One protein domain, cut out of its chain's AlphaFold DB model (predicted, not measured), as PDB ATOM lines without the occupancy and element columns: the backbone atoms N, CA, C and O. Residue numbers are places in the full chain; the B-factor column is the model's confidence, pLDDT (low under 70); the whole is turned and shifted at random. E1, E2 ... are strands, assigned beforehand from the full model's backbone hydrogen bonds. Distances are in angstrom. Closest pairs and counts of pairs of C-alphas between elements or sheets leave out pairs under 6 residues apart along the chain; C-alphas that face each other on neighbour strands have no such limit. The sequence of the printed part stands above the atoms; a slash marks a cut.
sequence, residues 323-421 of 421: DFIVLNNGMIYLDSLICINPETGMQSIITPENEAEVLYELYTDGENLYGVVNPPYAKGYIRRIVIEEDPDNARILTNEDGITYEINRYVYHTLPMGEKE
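What this domain is: This is residues 323 to 421 of the 421 residues of an uncharacterized protein of Herbinix hemicellulosilytica (UniProt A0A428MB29). A small, nearly closed barrel is made by two meanders, E1 E2 E3 E4 and E5 E6 E7, which curl towards each other from the two sides of the long strand E9, with the edges E1 and E5 near each other. Strand E8 and the first part of E9 form a hairpin that reaches away from the barrel. The printed part has 99 residues, with nine named strands, E1 to E9 in order along the chain, and no named helix. They form one branched sheet of mixed pairing, and the class is all strand. The whole is compact, with a radius of gyration of the C-alphas of 13.8 A, and spans 39 by 29 by 26 A.

Where its parts are: E9, residues 404 to 415, is the longest strand, 30.5 A from C-alpha 404 at (55.455, 12.018, 21.161) to C-alpha 415 at (26.226, 20.343, 23.360). It bends by 51 degrees at residue 408. E7, residues 381 to 389, is 24.3 A long, E4, residues 347 to 352, 16.2 A, E5, residues 359 to 364, 13.8 A, E6, residues 369 to 373, 12.4 A, and E8, residues 395 to 398, 10.2 A. The short strands are E1, residues 324 to 326, beginning at C-alpha 324 (39.406, 9.488, 33.061), E2, residues 332 to 334, and E3, residues 338 to 340.

How they stand to each other: E9 has three neighbours in staggered pairing: E4 on one side, E7 and E8 on the other side. E4 and E9 are parallel at 38 degrees, with N 349 and O 406 2.8 A apart. E7 and E9 are antiparallel at 133 degrees, with N 388 and O 411 2.9 A apart. E8 and E9, a hairpin, have N 397 and O 405 2.8 A apart. In the meander E1 E2 E3 E4, each strand the antiparallel neighbour of the one before, N 339 and O 348 of E3 and E4 are 2.8 A apart, N 340 and O 332 of E2 and E3 are 2.8 A apart, and N 325 and O 333 of E1 and E2 are 2.8 A apart, each pair within hydrogen-bond range. In the other meander, N 371 and O 383 of E6 and E7 are 2.9 A apart, and N 363 and O 370 of E5 and E6 are 2.8 A apart. The closest C-alphas of E1 and E5, those of Ile 325 and Leu 362, are 6.1 A apart. E4 and E8 are apart.

The domain as a whole: The sheet is strongly twisted, its C-alphas up to 7.7 A off the best plane. The farthest C-alphas, Glu 400 and Lys 420, are 43.8 A apart. The printed part has no cut, and no link is long. Mean pLDDT of the printed part is 86.2; residues 336, 375 to 379 and 419 to 421 are under 70.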
ATOM      1  N   ASP A 323      40.410  12.904  36.533       88.06
ATOM      2  CA  ASP A 323      39.451  11.951  35.989       88.06
ATOM      3  C   ASP A 323      39.874  11.308  34.663       88.06
ATOM      4  O   ASP A 323      40.717  11.835  33.935       88.06
ATOM      5  N   PHE A 324      39.263  10.169  34.345       92.38
ATOM      6  CA  PHE A 324      39.406   9.488  33.061       92.38
ATOM      7  C   PHE A 324      38.124   8.762  32.654       92.38
ATOM      8  O   PHE A 324      37.305   8.400  33.492       92.38
ATOM      9  N   ILE A 325      37.955   8.463  31.373       93.75
ATOM     10  CA  ILE A 325      36.898   7.574  30.888       93.75
ATOM     11  C   ILE A 325      37.413   6.743  29.715       93.75
ATOM     12  O   ILE A 325      38.320   7.164  28.997       93.75
ATOM     13  N   VAL A 326      36.837   5.556  29.530       93.69
ATOM     14  CA  VAL A 326      37.158   4.646  28.426       93.69
ATOM     15  C   VAL A 326      35.869   4.334  27.677       93.69
ATOM     16  O   VAL A 326      34.900   3.892  28.289       93.69
ATOM     17  N   LEU A 327      35.848   4.589  26.370       92.19
ATOM     18  CA  LEU A 327      34.711   4.270  25.502       92.19
ATOM     19  C   LEU A 327      34.749   2.795  25.062       92.19
ATOM     20  O   LEU A 327      35.789   2.139  25.133       92.19
ATOM     21  N   ASN A 328      33.642   2.275  24.523       90.12
ATOM     22  CA  ASN A 328      33.544   0.892  24.034       90.12
ATOM     23  C   ASN A 328      34.518   0.588  22.887       90.12
ATOM     24  O   ASN A 328      34.958  -0.550  22.736       90.12
ATOM     25  N   ASN A 329      34.884   1.595  22.089       89.06
ATOM     26  CA  ASN A 329      35.911   1.467  21.050       89.06
ATOM     27  C   ASN A 329      37.351   1.496  21.611       89.06
ATOM     28  O   ASN A 329      38.311   1.461  20.848       89.06
ATOM     29  N   GLY A 330      37.509   1.573  22.936       89.94
ATOM     30  CA  GLY A 330      38.789   1.589  23.639       89.94
ATOM     31  C   GLY A 330      39.472   2.955  23.704       89.94
ATOM     32  O   GLY A 330      40.548   3.040  24.292       89.94
ATOM     33  N   MET A 331      38.890   4.010  23.124       92.62
ATOM     34  CA  MET A 331      39.426   5.368  23.257       92.62
ATOM     35  C   MET A 331      39.415   5.795  24.723       92.62
ATOM     36  O   MET A 331      38.405   5.636  25.412       92.62
ATOM     37  N   ILE A 332      40.535   6.346  25.186       94.19
ATOM     38  CA  ILE A 332      40.705   6.809  26.566       94.19
ATOM     39  C   ILE A 332      40.745   8.332  26.555       94.19
ATOM     40  O   ILE A 332      41.496   8.924  25.781       94.19
ATOM     41  N   TYR A 333      39.977   8.955  27.440       93.19
ATOM     42  CA  TYR A 333      40.010  10.397  27.665       93.19
ATOM     43  C   TYR A 333      40.371  10.678  29.111       93.19
ATOM     44  O   TYR A 333      39.830  10.042  30.011       93.19
ATOM     45  N   LEU A 334      41.267  11.635  29.330       91.06
ATOM     46  CA  LEU A 334      41.657  12.109  30.654       91.06
ATOM     47  C   LEU A 334      41.298  13.590  30.815       91.06
ATOM     48  O   LEU A 334      41.287  14.351  29.848       91.06
ATOM     49  N   ASP A 335      41.041  13.999  32.053       76.44
ATOM     50  CA  ASP A 335      40.647  15.353  32.476       76.44
ATOM     51  C   ASP A 335      41.565  16.492  31.997       76.44
ATOM     52  O   ASP A 335      41.138  17.636  31.867       76.44
ATOM     53  N   SER A 336      42.823  16.185  31.687       65.12
ATOM     54  CA  SER A 336      43.792  17.121  31.106       65.12
ATOM     55  C   SER A 336      43.611  17.308  29.599       65.12
ATOM     56  O   SER A 336      44.519  17.807  28.928       65.12
ATOM     57  N   LEU A 337      42.445  16.892  29.092       76.94
ATOM     58  CA  LEU A 337      42.061  16.861  27.689       76.94
ATOM     59  C   LEU A 337      42.999  15.989  26.854       76.94
ATOM     60  O   LEU A 337      43.202  16.239  25.674       76.94
ATOM     61  N   ILE A 338      43.589  14.960  27.462       89.38
ATOM     62  CA  ILE A 338      44.386  13.981  26.725       89.38
ATOM     63  C   ILE A 338      43.438  12.923  26.185       89.38
ATOM     64  O   ILE A 338      42.687  12.307  26.939       89.38
ATOM     65  N   CYS A 339      43.513  12.693  24.883       93.25
ATOM     66  CA  CYS A 339      42.941  11.542  24.217       93.25
ATOM     67  C   CYS A 339      44.053  10.539  23.915       93.25
ATOM     68  O   CYS A 339      45.114  10.934  23.431       93.25
ATOM     69  N   ILE A 340      43.820   9.256  24.179       93.31
ATOM     70  CA  ILE A 340      44.748   8.178  23.832       93.31
ATOM     71  C   ILE A 340      44.041   7.213  22.894       93.31
ATOM     72  O   ILE A 340      43.015   6.620  23.245       93.31
ATOM     73  N   ASN A 341      44.625   7.023  21.713       89.06
ATOM     74  CA  ASN A 341      44.194   5.985  20.795       89.06
ATOM     75  C   ASN A 341      44.795   4.634  21.234       89.06
ATOM     76  O   ASN A 341      46.021   4.491  21.274       89.06
ATOM     77  N   PRO A 342      43.971   3.624  21.551       82.06
ATOM     78  CA  PRO A 342      44.447   2.367  22.122       82.06
ATOM     79  C   PRO A 342      45.221   1.495  21.124       82.06
ATOM     80  O   PRO A 342      46.038   0.675  21.556       82.06
ATOM     81  N   GLU A 343      44.962   1.651  19.819       81.06
ATOM     82  CA  GLU A 343      45.564   0.856  18.741       81.06
ATOM     83  C   GLU A 343      46.963   1.357  18.392       81.06
ATOM     84  O   GLU A 343      47.890   0.569  18.212       81.06
ATOM     85  N   THR A 344      47.118   2.678  18.309       84.12
ATOM     86  CA  THR A 344      48.377   3.314  17.898       84.12
ATOM     87  C   THR A 344      49.234   3.752  19.082       84.12
ATOM     88  O   THR A 344      50.433   3.966  18.920       84.12
ATOM     89  N   GLY A 345      48.631   3.914  20.265       83.12
ATOM     90  CA  GLY A 345      49.261   4.550  21.422       83.12
ATOM     91  C   GLY A 345      49.475   6.056  21.253       83.12
ATOM     92  O   GLY A 345      50.068   6.678  22.134       83.12
ATOM     93  N   MET A 346      49.013   6.645  20.140       88.62
ATOM     94  CA  MET A 346      49.121   8.079  19.895       88.62
ATOM     95  C   MET A 346      48.296   8.839  20.928       88.62
ATOM     96  O   MET A 346      47.152   8.474  21.221       88.62
ATOM     97  N   GLN A 347      48.894   9.898  21.464       93.88
ATOM     98  CA  GLN A 347      48.245  10.805  22.395       93.88
ATOM     99  C   GLN A 347      48.017  12.142  21.719       93.88
ATOM    100  O   GLN A 347      48.915  12.653  21.051       93.88
ATOM    101  N   SER A 348      46.854  12.732  21.951       93.25
ATOM    102  CA  SER A 348      46.521  14.048  21.424       93.25
ATOM    103  C   SER A 348      45.927  14.898  22.545       93.25
ATOM    104  O   SER A 348      45.035  14.450  23.262       93.25
ATOM    105  N   ILE A 349      46.433  16.118  22.718       91.19
ATOM    106  CA  ILE A 349      45.853  17.113  23.622       91.19
ATOM    107  C   ILE A 349      44.743  17.832  22.859       91.19
ATOM    108  O   ILE A 349      45.000  18.499  21.853       91.19
ATOM    109  N   ILE A 350      43.520  17.666  23.348       89.69
ATOM    110  CA  ILE A 350      42.308  18.277  22.824       89.69
ATOM    111  C   ILE A 350      42.232  19.715  23.339       89.69
ATOM    112  O   ILE A 350      42.412  19.979  24.529       89.69
ATOM    113  N   THR A 351      41.953  20.652  22.443       87.06
ATOM    114  CA  THR A 351      41.810  22.070  22.784       87.06
ATOM    115  C   THR A 351      40.323  22.402  22.965       87.06
ATOM    116  O   THR A 351      39.517  21.969  22.146       87.06
ATOM    117  N   PRO A 352      39.903  23.128  24.016       87.06
ATOM    118  CA  PRO A 352      38.528  23.620  24.084       87.06
ATOM    119  C   PRO A 352      38.273  24.656  22.986       87.06
ATOM    120  O   PRO A 352      39.106  25.535  22.776       87.06
ATOM    121  N   GLU A 353      37.109  24.616  22.339       85.62
ATOM    122  CA  GLU A 353      36.668  25.708  21.457       85.62
ATOM    123  C   GLU A 353      36.485  27.011  22.257       85.62
ATOM    124  O   GLU A 353      36.848  28.099  21.810       85.62
ATOM    125  N   ASN A 354      35.969  26.889  23.483       84.00
ATOM    126  CA  ASN A 354      35.792  27.987  24.420       84.00
ATOM    127  C   ASN A 354      36.721  27.816  25.629       84.00
ATOM    128  O   ASN A 354      36.455  27.005  26.511       84.00
ATOM    129  N   GLU A 355      37.780  28.625  25.717       80.81
ATOM    130  CA  GLU A 355      38.766  28.569  26.812       80.81
ATOM    131  C   GLU A 355      38.171  28.781  28.217       80.81
ATOM    132  O   GLU A 355      38.808  28.440  29.215       80.81
ATOM    133  N   ALA A 356      36.963  29.345  28.320       80.56
ATOM    134  CA  ALA A 356      36.268  29.495  29.594       80.56
ATOM    135  C   ALA A 356      35.638  28.185  30.101       80.56
ATOM    136  O   ALA A 356      35.252  28.123  31.268       80.56
ATOM    137  N   GLU A 357      35.506  27.161  29.251       80.00
ATOM    138  CA  GLU A 357      34.947  25.865  29.626       80.00
ATOM    139  C   GLU A 357      36.008  24.950  30.232       80.00
ATOM    140  O   GLU A 357      37.027  24.622  29.621       80.00
ATOM    141  N   VAL A 358      35.747  24.510  31.463       83.56
ATOM    142  CA  VAL A 358      36.606  23.571  32.185       83.56
ATOM    143  C   VAL A 358      35.835  22.287  32.453       83.56
ATOM    144  O   VAL A 358      34.821  22.307  33.155       83.56
ATOM    145  N   LEU A 359      36.342  21.167  31.935       87.31
ATOM    146  CA  LEU A 359      35.850  19.832  32.273       87.31
ATOM    147  C   LEU A 359      36.359  19.410  33.651       87.31
ATOM    148  O   LEU A 359      37.515  19.645  34.013       87.31
ATOM    149  N   TYR A 360      35.484  18.786  34.429       85.00
ATOM    150  CA  TYR A 360      35.792  18.356  35.792       85.00
ATOM    151  C   TYR A 360      35.599  16.863  36.012       85.00
ATOM    152  O   TYR A 360      36.451  16.226  36.618       85.00
ATOM    153  N   GLU A 361      34.502  16.320  35.492       89.69
ATOM    154  CA  GLU A 361      34.193  14.893  35.502       89.69
ATOM    155  C   GLU A 361      33.791  14.458  34.100       89.69
ATOM    156  O   GLU A 361      33.174  15.236  33.366       89.69
ATOM    157  N   LEU A 362      34.121  13.218  33.755       92.25
ATOM    158  CA  LEU A 362      33.840  12.589  32.474       92.25
ATOM    159  C   LEU A 362      32.950  11.358  32.660       92.25
ATOM    160  O   LEU A 362      33.119  10.566  33.593       92.25
ATOM    161  N   TYR A 363      32.035  11.191  31.713       93.94
ATOM    162  CA  TYR A 363      31.058  10.116  31.664       93.94
ATOM    163  C   TYR A 363      30.901   9.588  30.234       93.94
ATOM    164  O   TYR A 363      31.243  10.263  29.263       93.94
ATOM    165  N   THR A 364      30.342   8.392  30.090       94.00
ATOM    166  CA  THR A 364      30.036   7.777  28.797       94.00
ATOM    167  C   THR A 364      28.773   6.923  28.850       94.00
ATOM    168  O   THR A 364      28.445   6.340  29.878       94.00
ATOM    169  N   ASP A 365      28.069   6.808  27.730       92.19
ATOM    170  CA  ASP A 365      27.048   5.776  27.503       92.19
ATOM    171  C   ASP A 365      27.621   4.531  26.793       92.19
ATOM    172  O   ASP A 365      26.876   3.616  26.446       92.19
ATOM    173  N   GLY A 366      28.945   4.496  26.605       90.69
ATOM    174  CA  GLY A 366      29.698   3.504  25.849       90.69
ATOM    175  C   GLY A 366      30.169   4.020  24.485       90.69
ATOM    176  O   GLY A 366      31.224   3.603  24.014       90.69
ATOM    177  N   GLU A 367      29.444   4.948  23.861       90.31
ATOM    178  CA  GLU A 367      29.754   5.463  22.519       90.31
ATOM    179  C   GLU A 367      30.109   6.950  22.535       90.31
ATOM    180  O   GLU A 367      31.070   7.375  21.896       90.31
ATOM    181  N   ASN A 368      29.348   7.739  23.287       93.00
ATOM    182  CA  ASN A 368      29.494   9.179  23.398       93.00
ATOM    183  C   ASN A 368      30.248   9.564  24.671       93.00
ATOM    184  O   ASN A 368      30.218   8.861  25.689       93.00
ATOM    185  N   LEU A 369      30.887  10.729  24.613       94.06
ATOM    186  CA  LEU A 369      31.535  11.368  25.746       94.06
ATOM    187  C   LEU A 369      30.613  12.442  26.330       94.06
ATOM    188  O   LEU A 369      29.992  13.221  25.608       94.06
ATOM    189  N   TYR A 370      30.555  12.502  27.652       94.38
ATOM    190  CA  TYR A 370      29.822  13.510  28.404       94.38
ATOM    191  C   TYR A 370      30.720  14.057  29.505       94.38
ATOM    192  O   TYR A 370      31.649  13.384  29.952       94.38
ATOM    193  N   GLY A 371      30.436  15.266  29.972       92.44
ATOM    194  CA  GLY A 371      31.218  15.855  31.046       92.44
ATOM    195  C   GLY A 371      30.472  16.897  31.856       92.44
ATOM    196  O   GLY A 371      29.490  17.484  31.400       92.44
ATOM    197  N   VAL A 372      30.960  17.116  33.075       91.44
ATOM    198  CA  VAL A 372      30.561  18.251  33.913       91.44
ATOM    199  C   VAL A 372      31.456  19.433  33.573       91.44
ATOM    200  O   VAL A 372      32.669  19.382  33.785       91.44
ATOM    201  N   VAL A 373      30.837  20.495  33.066       88.44
ATOM    202  CA  VAL A 373      31.493  21.729  32.631       88.44
ATOM    203  C   VAL A 373      31.289  22.811  33.698       88.44
ATOM    204  O   VAL A 373      30.167  23.005  34.168       88.44
ATOM    205  N   ASN A 374      32.355  23.529  34.065       82.12
ATOM    206  CA  ASN A 374      32.365  24.707  34.958       82.12
ATOM    207  C   ASN A 374      31.874  24.517  36.424       82.12
ATOM    208  O   ASN A 374      31.009  25.269  36.880       82.12
ATOM    209  N   PRO A 375      32.408  23.581  37.233       66.12
ATOM    210  CA  PRO A 375      32.058  23.473  38.661       66.12
ATOM    211  C   PRO A 375      32.956  24.352  39.558       66.12
ATOM    212  O   PRO A 375      33.892  24.985  39.071       66.12
ATOM    213  N   PRO A 376      32.809  24.352  40.897       50.47
ATOM    214  CA  PRO A 376      31.614  24.412  41.748       50.47
ATOM    215  C   PRO A 376      31.233  25.869  42.099       50.47
ATOM    216  O   PRO A 376      30.172  26.114  42.663       50.47
ATOM    217  N   TYR A 377      32.060  26.856  41.738       51.59
ATOM    218  CA  TYR A 377      31.800  28.276  42.025       51.59
ATOM    219  C   TYR A 377      30.879  28.954  40.992       51.59
ATOM    220  O   TYR A 377      30.466  30.092  41.203       51.59
ATOM    221  N   ALA A 378      30.535  28.263  39.895       51.31
ATOM    222  CA  ALA A 378      29.800  28.822  38.754       51.31
ATOM    223  C   ALA A 378      28.503  28.077  38.363       51.31
ATOM    224  O   ALA A 378      27.916  28.421  37.343       51.31
ATOM    225  N   LYS A 379      28.017  27.125  39.185       69.75
ATOM    226  CA  LYS A 379      26.947  26.153  38.844       69.75
ATOM    227  C   LYS A 379      27.352  25.274  37.650       69.75
ATOM    228  O   LYS A 379      27.113  25.631  36.506       69.75
ATOM    229  N   GLY A 380      27.970  24.125  37.922       83.56
ATOM    230  CA  GLY A 380      28.358  23.194  36.859       83.56
ATOM    231  C   GLY A 380      27.150  22.612  36.119       83.56
ATOM    232  O   GLY A 380      26.080  22.473  36.710       83.56
ATOM    233  N   TYR A 381      27.337  22.243  34.852       89.94
ATOM    234  CA  TYR A 381      26.309  21.634  33.998       89.94
ATOM    235  C   TYR A 381      26.829  20.347  33.369       89.94
ATOM    236  O   TYR A 381      27.997  20.285  32.987       89.94
ATOM    237  N   ILE A 382      25.963  19.349  33.198       92.25
ATOM    238  CA  ILE A 382      26.295  18.179  32.383       92.25
ATOM    239  C   ILE A 382      26.012  18.462  30.903       92.25
ATOM    240  O   ILE A 382      24.965  19.012  30.551       92.25
ATOM    241  N   ARG A 383      26.965  18.118  30.035       93.31
ATOM    242  CA  ARG A 383      26.902  18.332  28.583       93.31
ATOM    243  C   ARG A 383      27.416  17.108  27.835       93.31
ATOM    244  O   ARG A 383      28.249  16.366  28.360       93.31
ATOM    245  N   ARG A 384      26.962  16.931  26.593       94.19
ATOM    246  CA  ARG A 384      27.612  16.028  25.633       94.19
ATOM    247  C   ARG A 384      28.869  16.720  25.114       94.19
ATOM    248  O   ARG A 384      28.820  17.903  24.787       94.19
ATOM    249  N   ILE A 385      29.979  15.995  25.068       93.56
ATOM    250  CA  ILE A 385      31.253  16.482  24.544       93.56
ATOM    251  C   ILE A 385      31.399  15.951  23.125       93.56
ATOM    252  O   ILE A 385      31.392  14.738  22.910       93.56
ATOM    253  N   VAL A 386      31.526  16.859  22.165       93.19
ATOM    254  CA  VAL A 386      31.813  16.523  20.772       93.19
ATOM    255  C   VAL A 386      33.255  16.895  20.500       93.19
ATOM    256  O   VAL A 386      33.691  17.987  20.850       93.19
ATOM    257  N   ILE A 387      33.997  15.958  19.921       91.69
ATOM    258  CA  ILE A 387      35.401  16.134  19.574       91.69
ATOM    259  C   ILE A 387      35.494  16.082  18.060       91.69
ATOM    260  O   ILE A 387      35.166  15.065  17.449       91.69
ATOM    261  N   GLU A 388      35.943  17.180  17.475       92.31
ATOM    262  CA  GLU A 388      36.130  17.320  16.040       92.31
ATOM    263  C   GLU A 388      37.615  17.379  15.711       92.31
ATOM    264  O   GLU A 388      38.435  17.870  16.489       92.31
ATOM    265  N   GLU A 389      37.963  16.844  14.549       91.69
ATOM    266  CA  GLU A 389      39.326  16.870  14.051       91.69
ATOM    267  C   GLU A 389      39.583  18.179  13.297       91.69
ATOM    268  O   GLU A 389      38.858  18.529  12.368       91.69
ATOM    269  N   ASP A 390      40.653  18.870  13.675       89.06
ATOM    270  CA  ASP A 390      41.206  20.032  12.987       89.06
ATOM    271  C   ASP A 390      42.612  19.670  12.475       89.06
ATOM    272  O   ASP A 390      43.639  19.937  13.116       89.06
ATOM    273  N   PRO A 391      42.693  18.964  11.333       82.12
ATOM    274  CA  PRO A 391      43.947  18.402  10.861       82.12
ATOM    275  C   PRO A 391      44.962  19.473  10.455       82.12
ATOM    276  O   PRO A 391      46.164  19.224  10.552       82.12
ATOM    277  N   ASP A 392      44.492  20.646  10.027       87.00
ATOM    278  CA  ASP A 392      45.330  21.727   9.508       87.00
ATOM    279  C   ASP A 392      46.094  22.454  10.625       87.00
ATOM    280  O   ASP A 392      47.159  23.029  10.380       87.00
ATOM    281  N   ASN A 393      45.596  22.386  11.864       85.50
ATOM    282  CA  ASN A 393      46.226  22.998  13.034       85.50
ATOM    283  C   ASN A 393      47.068  22.029  13.873       85.50
ATOM    284  O   ASN A 393      47.750  22.469  14.810       85.50
ATOM    285  N   ALA A 394      47.083  20.742  13.518       90.31
ATOM    286  CA  ALA A 394      47.800  19.705  14.243       90.31
ATOM    287  C   ALA A 394      49.315  19.964  14.291       90.31
ATOM    288  O   ALA A 394      49.973  20.218  13.279       90.31
ATOM    289  N   ARG A 395      49.902  19.851  15.485       90.38
ATOM    290  CA  ARG A 395      51.357  19.899  15.680       90.38
ATOM    291  C   ARG A 395      51.810  18.699  16.482       90.38
ATOM    292  O   ARG A 395      51.199  18.371  17.491       90.38
ATOM    293  N   ILE A 396      52.916  18.102  16.060       92.00
ATOM    294  CA  ILE A 396      53.556  17.001  16.775       92.00
ATOM    295  C   ILE A 396      54.628  17.583  17.691       92.00
ATOM    296  O   ILE A 396      55.495  18.337  17.244       92.00
ATOM    297  N   LEU A 397      54.559  17.229  18.967       91.31
ATOM    298  CA  LEU A 397      55.515  17.600  20.000       91.31
ATOM    299  C   LEU A 397      56.079  16.343  20.665       91.31
ATOM    300  O   LEU A 397      55.514  15.257  20.565       91.31
ATOM    301  N   THR A 398      57.190  16.507  21.376       91.88
ATOM    302  CA  THR A 398      57.791  15.458  22.202       91.88
ATOM    303  C   THR A 398      58.119  16.053  23.566       91.88
ATOM    304  O   THR A 398      58.698  17.140  23.626       91.88
ATOM    305  N   ASN A 399      57.714  15.396  24.655       89.56
ATOM    306  CA  ASN A 399      58.017  15.870  26.008       89.56
ATOM    307  C   ASN A 399      59.441  15.471  26.455       89.56
ATOM    308  O   ASN A 399      60.178  14.812  25.719       89.56
ATOM    309  N   GLU A 400      59.840  15.889  27.660       89.62
ATOM    310  CA  GLU A 400      61.176  15.609  28.219       89.62
ATOM    311  C   GLU A 400      61.458  14.105  28.387       89.62
ATOM    312  O   GLU A 400      62.613  13.688  28.309       89.62
ATOM    313  N   ASP A 401      60.407  13.294  28.528       87.31
ATOM    314  CA  ASP A 401      60.474  11.834  28.643       87.31
ATOM    315  C   ASP A 401      60.493  11.123  27.274       87.31
ATOM    316  O   ASP A 401      60.502   9.894  27.199       87.31
ATOM    317  N   GLY A 402      60.515  11.876  26.166       88.94
ATOM    318  CA  GLY A 402      60.565  11.330  24.807       88.94
ATOM    319  C   GLY A 402      59.212  10.863  24.257       88.94
ATOM    320  O   GLY A 402      59.164  10.285  23.169       88.94
ATOM    321  N   ILE A 403      58.109  11.121  24.965       88.31
ATOM    322  CA  ILE A 403      56.757  10.757  24.528       88.31
ATOM    323  C   ILE A 403      56.315  11.745  23.455       88.31
ATOM    324  O   ILE A 403      56.287  12.955  23.686       88.31
ATOM    325  N   THR A 404      55.972  11.223  22.279       90.75
ATOM    326  CA  THR A 404      55.455  12.018  21.161       90.75
ATOM    327  C   THR A 404      53.937  12.116  21.243       90.75
ATOM    328  O   THR A 404      53.268  11.115  21.489       90.75
ATOM    329  N   TYR A 405      53.405  13.318  21.044       91.25
ATOM    330  CA  TYR A 405      51.977  13.602  21.115       91.25
ATOM    331  C   TYR A 405      51.587  14.727  20.158       91.25
ATOM    332  O   TYR A 405      52.419  15.530  19.731       91.25
ATOM    333  N   GLU A 406      50.305  14.790  19.832       91.94
ATOM    334  CA  GLU A 406      49.722  15.832  18.999       91.94
ATOM    335  C   GLU A 406      49.067  16.910  19.863       91.94
ATOM    336  O   GLU A 406      48.500  16.631  20.916       91.94
ATOM    337  N   ILE A 407      49.106  18.156  19.408       89.88
ATOM    338  CA  ILE A 407      48.298  19.251  19.954       89.88
ATOM    339  C   ILE A 407      47.491  19.891  18.835       89.88
ATOM    340  O   ILE A 407      47.931  19.879  17.683       89.88
ATOM    341  N   ASN A 408      46.333  20.463  19.174       84.19
ATOM    342  CA  ASN A 408      45.417  21.130  18.239       84.19
ATOM    343  C   ASN A 408      44.924  20.251  17.076       84.19
ATOM    344  O   ASN A 408      44.305  20.770  16.158       84.19
ATOM    345  N   ARG A 409      45.191  18.936  17.101       88.62
ATOM    346  CA  ARG A 409      44.595  17.979  16.158       88.62
ATOM    347  C   ARG A 409      43.099  17.851  16.392       88.62
ATOM    348  O   ARG A 409      42.362  17.602  15.450       88.62
ATOM    349  N   TYR A 410      42.678  17.992  17.645       91.38
ATOM    350  CA  TYR A 410      41.292  17.873  18.046       91.38
ATOM    351  C   TYR A 410      40.867  19.100  18.834       91.38
ATOM    352  O   TYR A 410      41.605  19.581  19.701       91.38
ATOM    353  N   VAL A 411      39.654  19.558  18.554       90.62
ATOM    354  CA  VAL A 411      38.959  20.585  19.323       90.62
ATOM    355  C   VAL A 411      37.713  19.948  19.916       90.62
ATOM    356  O   VAL A 411      37.065  19.143  19.248       90.62
ATOM    357  N   TYR A 412      37.382  20.271  21.165       92.00
ATOM    358  CA  TYR A 412      36.084  19.896  21.713       92.00
ATOM    359  C   TYR A 412      35.177  21.104  21.883       92.00
ATOM    360  O   TYR A 412      35.620  22.187  22.267       92.00
ATOM    361  N   HIS A 413      33.893  20.867  21.665       91.94
ATOM    362  CA  HIS A 413      32.818  21.772  22.030       91.94
ATOM    363  C   HIS A 413      31.739  20.998  22.790       91.94
ATOM    364  O   HIS A 413      31.736  19.760  22.838       91.94
ATOM    365  N   THR A 414      30.844  21.726  23.449       92.00
ATOM    366  CA  THR A 414      29.835  21.132  24.323       92.00
ATOM    367  C   THR A 414      28.435  21.354  23.770       92.00
ATOM    368  O   THR A 414      28.076  22.449  23.342       92.00
ATOM    369  N   LEU A 415      27.623  20.298  23.781       92.00
ATOM    370  CA  LEU A 415      26.226  20.343  23.360       92.00
ATOM    371  C   LEU A 415      25.292  20.143  24.563       92.00
ATOM    372  O   LEU A 415      25.630  19.422  25.514       92.00
ATOM    373  N   PRO A 416      24.095  20.761  24.559       90.69
ATOM    374  CA  PRO A 416      23.040  20.424  25.507       90.69
ATOM    375  C   PRO A 416      22.689  18.935  25.501       90.69
ATOM    376  O   PRO A 416      22.849  18.226  24.509       90.69
ATOM    377  N   MET A 417      22.165  18.460  26.629       91.56
ATOM    378  CA  MET A 417      21.641  17.101  26.726       91.56
ATOM    379  C   MET A 417      20.334  16.984  25.921       91.56
ATOM    380  O   MET A 417      19.345  17.632  26.258       91.56
ATOM    381  N   GLY A 418      20.310  16.130  24.889       73.00
ATOM    382  CA  GLY A 418      19.082  15.709  24.196       73.00
ATOM    383  C   GLY A 418      18.557  16.624  23.081       73.00
ATOM    384  O   GLY A 418      17.341  16.687  22.891       73.00
ATOM    385  N   GLU A 419      19.435  17.306  22.341       63.28
ATOM    386  CA  GLU A 419      19.077  17.959  21.072       63.28
ATOM    387  C   GLU A 419      19.317  17.026  19.872       63.28
ATOM    388  O   GLU A 419      20.243  16.212  19.870       63.28
ATOM    389  N   LYS A 420      18.459  17.137  18.847       45.88
ATOM    390  CA  LYS A 420      18.721  16.565  17.521       45.88
ATOM    391  C   LYS A 420      19.622  17.535  16.763       45.88
ATOM    392  O   LYS A 420      19.191  18.666  16.541       45.88
ATOM    393  N   GLU A 421      20.807  17.076  16.371       45.47
ATOM    394  CA  GLU A 421      21.558  17.668  15.253       45.47
ATOM    395  C   GLU A 421      20.714  17.690  13.967       45.47
ATOM    396  O   GLU A 421      19.936  16.724  13.736       45.47
TER     397      GLU A 421